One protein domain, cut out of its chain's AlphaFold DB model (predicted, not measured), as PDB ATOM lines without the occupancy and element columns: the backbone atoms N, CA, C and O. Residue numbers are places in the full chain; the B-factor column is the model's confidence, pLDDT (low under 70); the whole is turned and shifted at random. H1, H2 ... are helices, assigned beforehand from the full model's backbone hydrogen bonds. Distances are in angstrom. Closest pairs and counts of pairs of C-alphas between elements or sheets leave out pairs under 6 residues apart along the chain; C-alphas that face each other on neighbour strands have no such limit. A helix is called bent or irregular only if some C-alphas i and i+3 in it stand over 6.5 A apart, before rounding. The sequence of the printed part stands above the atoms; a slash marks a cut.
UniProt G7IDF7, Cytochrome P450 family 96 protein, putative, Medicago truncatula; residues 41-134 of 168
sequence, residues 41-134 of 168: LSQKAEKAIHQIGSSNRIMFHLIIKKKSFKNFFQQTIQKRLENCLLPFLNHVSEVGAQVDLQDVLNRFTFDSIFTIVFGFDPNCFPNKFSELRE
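This is residues 41 to 134 of the 168 residues of the protein "Cytochrome P450 family 96 protein, putative" of Medicago truncatula (UniProt G7IDF7). Two long helices, H1 and H2, meet near their ends in a wide V; a third, H3, folds back across the inner side of the H2 arm, while most of the H1 arm, residues 41 to 63, sticks out free. H2 is bent but runs nearly straight, and after H3 the unnamed stretch of residues 119 to 134 turns back toward H2b. The printed part has 94 residues, with three named helices in the order H1, H2, H3 and no named strand; its class is all helix. The whole is only just extended, close to loose, with a radius of gyration of the C-alphas of 18.8 A, and its elongated outline spans 62 by 32 by 19 A.

H1, residues 41 to 65, is joined by a tight link of one residue to H2, residues 67 to 95. By its hydrogen bonds H2 was assigned as one helix, but it is bent: C-alphas 83 and 86 are 6.8 A apart. Its arms are H2a, residues 67 to 83, and H2b, residues 86 to 95, at a shallow tilt of 16 degrees; they are near each other. H1 and H2a are close but not clearly touching, with closest C-alphas those of Ile 63 and Phe 69, 6.8 A apart. Their lines are only just about perpendicular, at 72 degrees. A tight link of five residues leads from H2b to H3, residues 101 to 118. H3 touches H2a with its residues 112 to 116 alone; the closest C-alphas, of Phe 73 and Ile 116, are 6.5 A apart. These two run opposite ways at a steep tilt of 41 degrees. H3 is apart from H2b and from H1, and H1 is also apart from H2b. In H1, H2a, H2b and H3 every O i to N i+4 pair is within hydrogen-bond range.

H1 begins at C-alpha 41, at (212.205, 159.421, 232.476), and is 36.2 A long from first to last C-alpha. H2a, 23.9 A long, begins at C-alpha 67, at (220.521, 138.616, 267.701). H2b is 14.3 A long. H3, 25.0 A long, ends at C-alpha 118, at (218.077, 157.076, 265.947).

The two C-alphas farthest apart, of Leu 41 and Glu 94, are 63.8 A from each other. Without residues 41 to 63, which stand free, the body of 71 residues spans 43 by 20 by 17 A. The printed part has no cut, and both links between helices are tight. The mean pLDDT of the printed part is 92.1, and no printed residue is under 70.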
ATOM      1  N   LEU A  41     211.608 158.817 231.280       77.00
ATOM      2  CA  LEU A  41     212.205 159.421 232.476       77.00
ATOM      3  C   LEU A  41     211.333 159.222 233.726       77.00
ATOM      4  O   LEU A  41     211.860 158.901 234.794       77.00
ATOM      5  N   SER A  42     210.012 159.371 233.597       76.38
ATOM      6  CA  SER A  42     209.071 159.168 234.707       76.38
ATOM      7  C   SER A  42     209.037 157.704 235.151       76.38
ATOM      8  O   SER A  42     209.187 157.412 236.335       76.38
ATOM      9  N   GLN A  43     208.949 156.767 234.205       85.69
ATOM     10  CA  GLN A  43     208.976 155.331 234.486       85.69
ATOM     11  C   GLN A  43     210.312 154.886 235.090       85.69
ATOM     12  O   GLN A  43     210.352 154.036 235.983       85.69
ATOM     13  N   LYS A  44     211.429 155.458 234.632       84.44
ATOM     14  CA  LYS A  44     212.756 155.202 235.197       84.44
ATOM     15  C   LYS A  44     212.858 155.709 236.634       84.44
ATOM     16  O   LYS A  44     213.405 155.000 237.477       84.44
ATOM     17  N   ALA A  45     212.303 156.885 236.930       83.81
ATOM     18  CA  ALA A  45     212.239 157.416 238.289       83.81
ATOM     19  C   ALA A  45     211.382 156.529 239.209       83.81
ATOM     20  O   ALA A  45     211.815 156.198 240.309       83.81
ATOM     21  N   GLU A  46     210.217 156.068 238.750       83.31
ATOM     22  CA  GLU A  46     209.357 155.147 239.508       83.31
ATOM     23  C   GLU A  46     210.052 153.814 239.800       83.31
ATOM     24  O   GLU A  46     210.064 153.352 240.944       83.31
ATOM     25  N   LYS A  47     210.699 153.218 238.791       85.44
ATOM     26  CA  LYS A  47     211.495 151.993 238.956       85.44
ATOM     27  C   LYS A  47     212.643 152.199 239.943       85.44
ATOM     28  O   LYS A  47     212.864 151.334 240.789       85.44
ATOM     29  N   ALA A  48     213.339 153.335 239.876       79.19
ATOM     30  CA  ALA A  48     214.407 153.671 240.815       79.19
ATOM     31  C   ALA A  48     213.878 153.812 242.251       79.19
ATOM     32  O   ALA A  48     214.436 153.213 243.167       79.19
ATOM     33  N   ILE A  49     212.763 154.521 242.455       81.50
ATOM     34  CA  ILE A  49     212.113 154.666 243.768       81.50
ATOM     35  C   ILE A  49     211.684 153.298 244.315       81.50
ATOM     36  O   ILE A  49     211.947 152.984 245.478       81.50
ATOM     37  N   HIS A  50     211.075 152.451 243.481       81.75
ATOM     38  CA  HIS A  50     210.670 151.101 243.871       81.75
ATOM     39  C   HIS A  50     211.874 150.218 244.233       81.75
ATOM     40  O   HIS A  50     211.841 149.483 245.225       81.75
ATOM     41  N   GLN A  51     212.959 150.301 243.457       84.62
ATOM     42  CA  GLN A  51     214.192 149.563 243.720       84.62
ATOM     43  C   GLN A  51     214.845 150.013 245.032       84.62
ATOM     44  O   GLN A  51     215.183 149.163 245.852       84.62
ATOM     45  N   ILE A  52     214.943 151.324 245.280       82.44
ATOM     46  CA  ILE A  52     215.431 151.885 246.550       82.44
ATOM     47  C   ILE A  52     214.582 151.371 247.717       82.44
ATOM     48  O   ILE A  52     215.118 150.883 248.711       82.44
ATOM     49  N   GLY A  53     213.253 151.413 247.579       78.69
ATOM     50  CA  GLY A  53     212.335 150.888 248.587       78.69
ATOM     51  C   GLY A  53     212.559 149.399 248.864       78.69
ATOM     52  O   GLY A  53     212.597 148.982 250.022       78.69
ATOM     53  N   SER A  54     212.760 148.600 247.818       81.44
ATOM     54  CA  SER A  54     213.008 147.157 247.926       81.44
ATOM     55  C   SER A  54     214.347 146.853 248.607       81.44
ATOM     56  O   SER A  54     214.395 146.047 249.538       81.44
ATOM     57  N   SER A  55     215.423 147.539 248.214       87.06
ATOM     58  CA  SER A  55     216.749 147.378 248.821       87.06
ATOM     59  C   SER A  55     216.764 147.792 250.294       87.06
ATOM     60  O   SER A  55     217.281 147.052 251.134       87.06
ATOM     61  N   ASN A  56     216.131 148.919 250.635       86.69
ATOM     62  CA  ASN A  56     216.022 149.371 252.023       86.69
ATOM     63  C   ASN A  56     215.262 148.352 252.885       86.69
ATOM     64  O   ASN A  56     215.715 148.024 253.980       86.69
ATOM     65  N   ARG A  57     214.153 147.781 252.386       90.31
ATOM     66  CA  ARG A  57     213.386 146.745 253.108       90.31
ATOM     67  C   ARG A  57     214.242 145.529 253.456       90.31
ATOM     68  O   ARG A  57     214.189 145.060 254.592       90.31
ATOM     69  N   ILE A  58     215.039 145.036 252.507       93.25
ATOM     70  CA  ILE A  58     215.935 143.895 252.739       93.25
ATOM     71  C   ILE A  58     216.980 144.253 253.800       93.25
ATOM     72  O   ILE A  58     217.180 143.486 254.742       93.25
ATOM     73  N   MET A  59     217.602 145.430 253.696       91.81
ATOM     74  CA  MET A  59     218.598 145.890 254.667       91.81
ATOM     75  C   MET A  59     218.023 145.957 256.089       91.81
ATOM     76  O   MET A  59     218.593 145.366 257.009       91.81
ATOM     77  N   PHE A  60     216.875 146.616 256.277       90.75
ATOM     78  CA  PHE A  60     216.220 146.711 257.586       90.75
ATOM     79  C   PHE A  60     215.850 145.340 258.147       90.75
ATOM     80  O   PHE A  60     216.107 145.062 259.317       90.75
ATOM     81  N   HIS A  61     215.305 144.452 257.314       91.00
ATOM     82  CA  HIS A  61     214.964 143.089 257.722       91.00
ATOM     83  C   HIS A  61     216.179 142.314 258.236       91.00
ATOM     84  O   HIS A  61     216.094 141.631 259.259       91.00
ATOM     85  N   LEU A  62     217.326 142.444 257.565       95.19
ATOM     86  CA  LEU A  62     218.575 141.820 258.001       95.19
ATOM     87  C   LEU A  62     219.059 142.390 259.338       95.19
ATOM     88  O   LEU A  62     219.508 141.625 260.190       95.19
ATOM     89  N   ILE A  63     218.947 143.705 259.544       93.56
ATOM     90  CA  ILE A  63     219.329 144.364 260.802       93.56
ATOM     91  C   ILE A  63     218.437 143.886 261.951       93.56
ATOM     92  O   ILE A  63     218.955 143.394 262.953       93.56
ATOM     93  N   ILE A  64     217.114 143.948 261.788       93.19
ATOM     94  CA  ILE A  64     216.142 143.605 262.839       93.19
ATOM     95  C   ILE A  64     216.238 142.124 263.235       93.19
ATOM     96  O   ILE A  64     216.040 141.758 264.396       93.19
ATOM     97  N   LYS A  65     216.585 141.243 262.289       94.50
ATOM     98  CA  LYS A  65     216.760 139.812 262.567       94.50
ATOM     99  C   LYS A  65     218.016 139.477 263.370       94.50
ATOM    100  O   LYS A  65     218.054 138.394 263.961       94.50
ATOM    101  N   LYS A  66     219.028 140.352 263.420       97.38
ATOM    102  CA  LYS A  66     220.269 140.076 264.158       97.38
ATOM    103  C   LYS A  66     219.988 139.895 265.649       97.38
ATOM    104  O   LYS A  66     219.301 140.699 266.274       97.38
ATOM    105  N   LYS A  67     220.600 138.869 266.251       97.69
ATOM    106  CA  LYS A  67     220.521 138.616 267.701       97.69
ATOM    107  C   LYS A  67     221.009 139.813 268.520       97.69
ATOM    108  O   LYS A  67     220.396 140.142 269.524       97.69
ATOM    109  N   SER A  68     222.067 140.489 268.067       96.56
ATOM    110  CA  SER A  68     222.566 141.708 268.713       96.56
ATOM    111  C   SER A  68     221.516 142.817 268.744       96.56
ATOM    112  O   SER A  68     221.331 143.427 269.790       96.56
ATOM    113  N   PHE A  69     220.783 143.024 267.645       95.94
ATOM    114  CA  PHE A  69     219.695 144.000 267.591       95.94
ATOM    115  C   PHE A  69     218.550 143.612 268.529       95.94
ATOM    116  O   PHE A  69     218.089 144.449 269.294       95.94
ATOM    117  N   LYS A  70     218.131 142.341 268.537       96.31
ATOM    118  CA  LYS A  70     217.089 141.859 269.462       96.31
ATOM    119  C   LYS A  70     217.481 142.042 270.930       96.31
ATOM    120  O   LYS A  70     216.665 142.499 271.720       96.31
ATOM    121  N   ASN A  71     218.730 141.735 271.280       97.56
ATOM    122  CA  ASN A  71     219.249 141.943 272.630       97.56
ATOM    123  C   ASN A  71     219.280 143.434 272.989       97.56
ATOM    124  O   ASN A  71     218.826 143.804 274.065       97.56
ATOM    125  N   PHE A  72     219.774 144.285 272.086       96.25
ATOM    126  CA  PHE A  72     219.799 145.736 272.271       96.25
ATOM    127  C   PHE A  72     218.389 146.316 272.446       96.25
ATOM    128  O   PHE A  72     218.154 147.092 273.371       96.25
ATOM    129  N   PHE A  73     217.439 145.890 271.609       96.56
ATOM    130  CA  PHE A  73     216.025 146.238 271.715       96.56
ATOM    131  C   PHE A  73     215.479 145.856 273.095       96.56
ATOM    132  O   PHE A  73     214.979 146.712 273.817       96.56
ATOM    133  N   GLN A  74     215.638 144.591 273.498       97.69
ATOM    134  CA  GLN A  74     215.129 144.092 274.776       97.69
ATOM    135  C   GLN A  74     215.744 144.835 275.967       97.69
ATOM    136  O   GLN A  74     215.013 145.259 276.857       97.69
ATOM    137  N   GLN A  75     217.062 145.036 275.972       97.44
ATOM    138  CA  GLN A  75     217.757 145.769 277.034       97.44
ATOM    139  C   GLN A  75     217.293 147.225 277.118       97.44
ATOM    140  O   GLN A  75     217.095 147.739 278.215       97.44
ATOM    141  N   THR A  76     217.084 147.881 275.975       96.44
ATOM    142  CA  THR A  76     216.609 149.271 275.928       96.44
ATOM    143  C   THR A  76     215.199 149.388 276.501       96.44
ATOM    144  O   THR A  76     214.956 150.240 277.356       96.44
ATOM    145  N   ILE A  77     214.288 148.503 276.084       97.25
ATOM    146  CA  ILE A  77     212.910 148.484 276.590       97.25
ATOM    147  C   ILE A  77     212.878 148.153 278.080       97.25
ATOM    148  O   ILE A  77     212.227 148.869 278.835       97.25
ATOM    149  N   GLN A  78     213.606 147.126 278.524       98.12
ATOM    150  CA  GLN A  78     213.665 146.749 279.937       98.12
ATOM    151  C   GLN A  78     214.206 147.898 280.797       98.12
ATOM    152  O   GLN A  78     213.593 148.263 281.796       98.12
ATOM    153  N   LYS A  79     215.296 148.540 280.364       96.44
ATOM    154  CA  LYS A  79     215.867 149.689 281.071       96.44
ATOM    155  C   LYS A  79     214.868 150.843 281.176       96.44
ATOM    156  O   LYS A  79     214.775 151.452 282.239       96.44
ATOM    157  N   ARG A  80     214.123 151.166 280.113       95.69
ATOM    158  CA  ARG A  80     213.090 152.217 280.175       95.69
ATOM    159  C   ARG A  80     211.894 151.817 281.029       95.69
ATOM    160  O   ARG A  80     211.334 152.663 281.720       95.69
ATOM    161  N   LEU A  81     211.501 150.549 280.999       97.19
ATOM    162  CA  LEU A  81     210.425 150.035 281.839       97.19
ATOM    163  C   LEU A  81     210.759 150.252 283.323       97.19
ATOM    164  O   LEU A  81     209.972 150.854 284.049       97.19
ATOM    165  N   GLU A  82     211.951 149.817 283.736       97.56
ATOM    166  CA  GLU A  82     212.417 149.861 285.125       97.56
ATOM    167  C   GLU A  82     212.706 151.285 285.614       97.56
ATOM    168  O   GLU A  82     212.400 151.607 286.757       97.56
ATOM    169  N   ASN A  83     213.268 152.150 284.761       95.88
ATOM    170  CA  ASN A  83     213.719 153.484 285.180       95.88
ATOM    171  C   ASN A  83     212.724 154.615 284.890       95.88
ATOM    172  O   ASN A  83     212.875 155.698 285.455       95.88
ATOM    173  N   CYS A  84     211.742 154.398 284.011       95.62
ATOM    174  CA  CYS A  84     210.791 155.434 283.600       95.62
ATOM    175  C   CYS A  84     209.346 155.012 283.874       95.62
ATOM    176  O   CYS A  84     208.686 155.649 284.686       95.62
ATOM    177  N   LEU A  85     208.854 153.931 283.251       97.38
ATOM    178  CA  LEU A  85     207.421 153.593 283.297       97.38
ATOM    179  C   LEU A  85     206.956 153.151 284.683       97.38
ATOM    180  O   LEU A  85     205.951 153.661 285.172       97.38
ATOM    181  N   LEU A  86     207.685 152.233 285.324       97.56
ATOM    182  CA  LEU A  86     207.326 151.768 286.664       97.56
ATOM    183  C   LEU A  86     207.409 152.901 287.704       97.56
ATOM    184  O   LEU A  86     206.417 153.110 288.402       97.56
ATOM    185  N   PRO A  87     208.502 153.692 287.784       97.56
ATOM    186  CA  PRO A  87     208.555 154.842 288.686       97.56
ATOM    187  C   PRO A  87     207.459 155.874 288.416       97.56
ATOM    188  O   PRO A  87     206.855 156.377 289.361       97.56
ATOM    189  N   PHE A  88     207.149 156.141 287.144       97.50
ATOM    190  CA  PHE A  88     206.103 157.085 286.770       97.50
ATOM    191  C   PHE A  88     204.735 156.630 287.285       97.50
ATOM    192  O   PHE A  88     204.045 157.406 287.943       97.50
ATOM    193  N   LEU A  89     204.352 155.373 287.034       97.12
ATOM    194  CA  LEU A  89     203.063 154.833 287.474       97.12
ATOM    195  C   LEU A  89     202.963 154.743 289.003       97.12
ATOM    196  O   LEU A  89     201.908 155.050 289.557       97.12
ATOM    197  N   ASN A  90     204.057 154.398 289.687       97.44
ATOM    198  CA  ASN A  90     204.112 154.430 291.149       97.44
ATOM    199  C   ASN A  90     203.871 155.849 291.675       97.44
ATOM    200  O   ASN A  90     203.008 156.047 292.523       97.44
ATOM    201  N   HIS A  91     204.548 156.850 291.109       97.38
ATOM    202  CA  HIS A  91     204.376 158.243 291.515       97.38
ATOM    203  C   HIS A  91     202.963 158.774 291.220       97.38
ATOM    204  O   HIS A  91     202.400 159.525 292.012       97.38
ATOM    205  N   VAL A  92     202.353 158.374 290.098       96.81
ATOM    206  CA  VAL A  92     200.939 158.672 289.804       96.81
ATOM    207  C   VAL A  92     200.030 158.094 290.892       96.81
ATOM    208  O   VAL A  92     199.148 158.799 291.383       96.81
ATOM    209  N   SER A  93     200.270 156.842 291.294       96.81
ATOM    210  CA  SER A  93     199.512 156.174 292.356       96.81
ATOM    211  C   SER A  93     199.699 156.841 293.719       96.81
ATOM    212  O   SER A  93     198.727 156.987 294.454       96.81
ATOM    213  N   GLU A  94     200.920 157.246 294.070       97.06
ATOM    214  CA  GLU A  94     201.242 157.916 295.338       97.06
ATOM    215  C   GLU A  94     200.565 159.285 295.457       97.06
ATOM    216  O   GLU A  94     200.042 159.636 296.512       97.06
ATOM    217  N   VAL A  95     200.542 160.049 294.362       96.44
ATOM    218  CA  VAL A  95     199.897 161.369 294.305       96.44
ATOM    219  C   VAL A  95     198.371 161.253 294.164       96.44
ATOM    220  O   VAL A  95     197.656 162.236 294.348       96.44
ATOM    221  N   GLY A  96     197.850 160.062 293.854       94.56
ATOM    222  CA  GLY A  96     196.424 159.845 293.596       94.56
ATOM    223  C   GLY A  96     195.940 160.528 292.313       94.56
ATOM    224  O   GLY A  96     194.775 160.917 292.220       94.56
ATOM    225  N   ALA A  97     196.829 160.716 291.335       94.75
ATOM    226  CA  ALA A  97     196.499 161.345 290.062       94.75
ATOM    227  C   ALA A  97     195.866 160.339 289.088       94.75
ATOM    228  O   ALA A  97     196.171 159.148 289.100       94.75
ATOM    229  N   GLN A  98     195.011 160.835 288.195       94.00
ATOM    230  CA  GLN A  98     194.520 160.066 287.055       94.00
ATOM    231  C   GLN A  98     195.352 160.408 285.819       94.00
ATOM    232  O   GLN A  98     195.626 161.577 285.551       94.00
ATOM    233  N   VAL A  99     195.730 159.387 285.052       93.62
ATOM    234  CA  VAL A  99     196.454 159.549 283.788       93.62
ATOM    235  C   VAL A  99     195.755 158.795 282.672       93.62
ATOM    236  O   VAL A  99     195.156 157.744 282.896       93.62
ATOM    237  N   ASP A 100     195.860 159.329 281.460       92.75
ATOM    238  CA  ASP A 100     195.499 158.596 280.258       92.75
ATOM    239  C   ASP A 100     196.628 157.617 279.906       92.75
ATOM    240  O   ASP A 100     197.730 158.014 279.516       92.75
ATOM    241  N   LEU A 101     196.352 156.320 280.049       94.75
ATOM    242  CA  LEU A 101     197.321 155.276 279.740       94.75
ATOM    243  C   LEU A 101     197.682 155.250 278.246       94.75
ATOM    244  O   LEU A 101     198.790 154.842 277.901       94.75
ATOM    245  N   GLN A 102     196.793 155.714 277.362       93.56
ATOM    246  CA  GLN A 102     197.087 155.818 275.937       93.56
ATOM    247  C   GLN A 102     198.181 156.859 275.675       93.56
ATOM    248  O   GLN A 102     199.167 156.541 275.009       93.56
ATOM    249  N   ASP A 103     198.065 158.068 276.238       89.88
ATOM    250  CA  ASP A 103     199.105 159.106 276.129       89.88
ATOM    251  C   ASP A 103     200.435 158.626 276.734       89.88
ATOM    252  O   ASP A 103     201.494 158.744 276.114       89.88
ATOM    253  N   VAL A 104     200.382 157.989 277.907       93.88
ATOM    254  CA  VAL A 104     201.561 157.429 278.587       93.88
ATOM    255  C   VAL A 104     202.288 156.397 277.716       93.88
ATOM    256  O   VAL A 104     203.499 156.506 277.506       93.88
ATOM    257  N   LEU A 105     201.572 155.410 277.168       94.50
ATOM    258  CA  LEU A 105     202.170 154.357 276.341       94.50
ATOM    259  C   LEU A 105     202.651 154.879 274.983       94.50
ATOM    260  O   LEU A 105     203.669 154.399 274.472       94.50
ATOM    261  N   ASN A 106     201.976 155.883 274.419       91.94
ATOM    262  CA  ASN A 106     202.415 156.542 273.193       91.94
ATOM    263  C   ASN A 106     203.745 157.272 273.404       91.94
ATOM    264  O   ASN A 106     204.677 157.075 272.623       91.94
ATOM    265  N   ARG A 107     203.883 158.044 274.489       93.56
ATOM    266  CA  ARG A 107     205.141 158.727 274.851       93.56
ATOM    267  C   ARG A 107     206.273 157.741 275.117       93.56
ATOM    268  O   ARG A 107     207.372 157.912 274.594       93.56
ATOM    269  N   PHE A 108     205.990 156.683 275.876       95.31
ATOM    270  CA  PHE A 108     206.952 155.617 276.156       95.31
ATOM    271  C   PHE A 108     207.456 154.953 274.866       95.31
ATOM    272  O   PHE A 108     208.659 154.739 274.687       95.31
ATOM    273  N   THR A 109     206.537 154.640 273.950       94.06
ATOM    274  CA  THR A 109     206.856 154.015 272.661       94.06
ATOM    275  C   THR A 109     207.649 154.963 271.769       94.06
ATOM    276  O   THR A 109     208.625 154.539 271.152       94.06
ATOM    277  N   PHE A 110     207.285 156.245 271.744       93.06
ATOM    278  CA  PHE A 110     207.993 157.271 270.989       93.06
ATOM    279  C   PHE A 110     209.462 157.372 271.418       93.06
ATOM    280  O   PHE A 110     210.352 157.173 270.590       93.06
ATOM    281  N   ASP A 111     209.730 157.572 272.712       93.62
ATOM    282  CA  ASP A 111     211.103 157.645 273.233       93.62
ATOM    283  C   ASP A 111     211.879 156.347 272.979       93.62
ATOM    284  O   ASP A 111     213.059 156.371 272.614       93.62
ATOM    285  N   SER A 112     211.214 155.198 273.132       95.06
ATOM    286  CA  SER A 112     211.812 153.885 272.879       95.06
ATOM    287  C   SER A 112     212.236 153.729 271.420       95.06
ATOM    288  O   SER A 112     213.384 153.373 271.152       95.06
ATOM    289  N   ILE A 113     211.349 154.033 270.467       93.88
ATOM    290  CA  ILE A 113     211.648 153.966 269.031       93.88
ATOM    291  C   ILE A 113     212.767 154.941 268.681       93.88
ATOM    292  O   ILE A 113     213.700 154.549 267.982       93.88
ATOM    293  N   PHE A 114     212.723 156.176 269.188       93.12
ATOM    294  CA  PHE A 114     213.764 157.159 268.897       93.12
ATOM    295  C   PHE A 114     215.133 156.724 269.416       93.12
ATOM    296  O   PHE A 114     216.129 156.803 268.693       93.12
ATOM    297  N   THR A 115     215.168 156.143 270.612       94.75
ATOM    298  CA  THR A 115     216.399 155.583 271.176       94.75
ATOM    299  C   THR A 115     216.915 154.421 270.327       94.75
ATOM    300  O   THR A 115     218.102 154.355 270.020       94.75
ATOM    301  N   ILE A 116     216.035 153.504 269.922       95.06
ATOM    302  CA  ILE A 116     216.420 152.272 269.220       95.06
ATOM    303  C   ILE A 116     216.842 152.544 267.772       95.06
ATOM    304  O   ILE A 116     217.784 151.926 267.280       95.06
ATOM    305  N   VAL A 117     216.129 153.433 267.080       92.62
ATOM    306  CA  VAL A 117     216.299 153.679 265.642       92.62
ATOM    307  C   VAL A 117     217.291 154.807 265.376       92.62
ATOM    308  O   VAL A 117     218.104 154.686 264.462       92.62
ATOM    309  N   PHE A 118     217.250 155.885 266.166       90.75
ATOM    310  CA  PHE A 118     218.077 157.076 265.947       90.75
ATOM    311  C   PHE A 118     219.224 157.220 266.954       90.75
ATOM    312  O   PHE A 118     220.080 158.081 266.766       90.75
ATOM    313  N   GLY A 119     219.265 156.403 268.013       91.44
ATOM    314  CA  GLY A 119     220.278 156.525 269.067       91.44
ATOM    315  C   GLY A 119     220.132 157.795 269.911       91.44
ATOM    316  O   GLY A 119     221.070 158.168 270.611       91.44
ATOM    317  N   PHE A 120     218.979 158.463 269.834       91.38
ATOM    318  CA  PHE A 120     218.695 159.729 270.505       91.38
ATOM    319  C   PHE A 120     217.472 159.586 271.411       91.38
ATOM    320  O   PHE A 120     216.466 159.011 271.001       91.38
ATOM    321  N   ASP A 121     217.557 160.121 272.628       90.56
ATOM    322  CA  ASP A 121     216.454 160.153 273.586       90.56
ATOM    323  C   ASP A 121     215.824 161.554 273.626       90.56
ATOM    324  O   ASP A 121     216.463 162.481 274.133       90.56
ATOM    325  N   PRO A 122     214.591 161.733 273.119       88.31
ATOM    326  CA  PRO A 122     213.900 163.007 273.222       88.31
ATOM    327  C   PRO A 122     213.378 163.291 274.638       88.31
ATOM    328  O   PRO A 122     213.001 164.429 274.913       88.31
ATOM    329  N   ASN A 123     213.379 162.290 275.531       88.62
ATOM    330  CA  ASN A 123     212.924 162.378 276.915       88.62
ATOM    331  C   ASN A 123     211.500 162.961 277.031       88.62
ATOM    332  O   ASN A 123     211.227 163.847 277.843       88.62
ATOM    333  N   CYS A 124     210.588 162.482 276.180       88.19
ATOM    334  CA  CYS A 124     209.169 162.841 276.206       88.19
ATOM    335  C   CYS A 124     208.416 162.238 277.389       88.19
ATOM    336  O   CYS A 124     207.311 162.686 277.720       88.19
ATOM    337  N   PHE A 125     208.973 161.169 277.951       93.69
ATOM    338  CA  PHE A 125     208.378 160.371 279.000       93.69
ATOM    339  C   PHE A 125     209.274 160.362 280.252       93.69
ATOM    340  O   PHE A 125     210.160 159.511 280.378       93.69
ATOM    341  N   PRO A 126     209.061 161.311 281.182       91.44
ATOM    342  CA  PRO A 126     209.832 161.391 282.414       91.44
ATOM    343  C   PRO A 126     209.453 160.270 283.385       91.44
ATOM    344  O   PRO A 126     208.407 159.634 283.272       91.44
ATOM    345  N   ASN A 127     210.292 160.059 284.398       93.62
ATOM    346  CA  ASN A 127     210.061 159.044 285.429       93.62
ATOM    347  C   ASN A 127     209.150 159.517 286.578       93.62
ATOM    348  O   ASN A 127     208.830 158.726 287.461       93.62
ATOM    349  N   LYS A 128     208.723 160.785 286.575       93.62
ATOM    350  CA  LYS A 128     207.808 161.366 287.564       93.62
ATOM    351  C   LYS A 128     206.668 162.108 286.889       93.62
ATOM    352  O   LYS A 128     206.866 162.830 285.915       93.62
ATOM    353  N   PHE A 129     205.479 161.996 287.474       91.75
ATOM    354  CA  PHE A 129     204.284 162.688 286.980       91.75
ATOM    355  C   PHE A 129     204.416 164.216 287.017       91.75
ATOM    356  O   PHE A 129     203.971 164.891 286.098       91.75
ATOM    357  N   SER A 130     205.074 164.768 288.040       90.12
ATOM    358  CA  SER A 130     205.276 166.218 288.191       90.12
ATOM    359  C   SER A 130     206.151 166.840 287.098       90.12
ATOM    360  O   SER A 130     206.094 168.047 286.876       90.12
ATOM    361  N   GLU A 131     206.951 166.027 286.412       91.00
ATOM    362  CA  GLU A 131     207.838 166.450 285.328       91.00
ATOM    363  C   GLU A 131     207.178 166.284 283.950       91.00
ATOM    364  O   GLU A 131     207.748 166.679 282.930       91.00
ATOM    365  N   LEU A 132     205.973 165.701 283.899       90.12
ATOM    366  CA  LEU A 132     205.264 165.443 282.656       90.12
ATOM    367  C   LEU A 132     204.855 166.764 282.001       90.12
ATOM    368  O   LEU A 132     203.944 167.460 282.448       90.12
ATOM    369  N   ARG A 133     205.534 167.103 280.904       85.69
ATOM    370  CA  ARG A 133     205.262 168.312 280.129       85.69
ATOM    371  C   ARG A 133     204.423 168.003 278.901       85.69
ATOM    372  O   ARG A 133     204.536 166.947 278.280       85.69
ATOM    373  N   GLU A 134     203.612 168.967 278.500       81.62
ATOM    374  CA  GLU A 134     202.986 168.960 277.189       81.62
ATOM    375  C   GLU A 134     203.999 169.292 276.081       81.62
ATOM    376  O   GLU A 134     204.719 170.290 276.158       81.62
TER     377      GLU A 134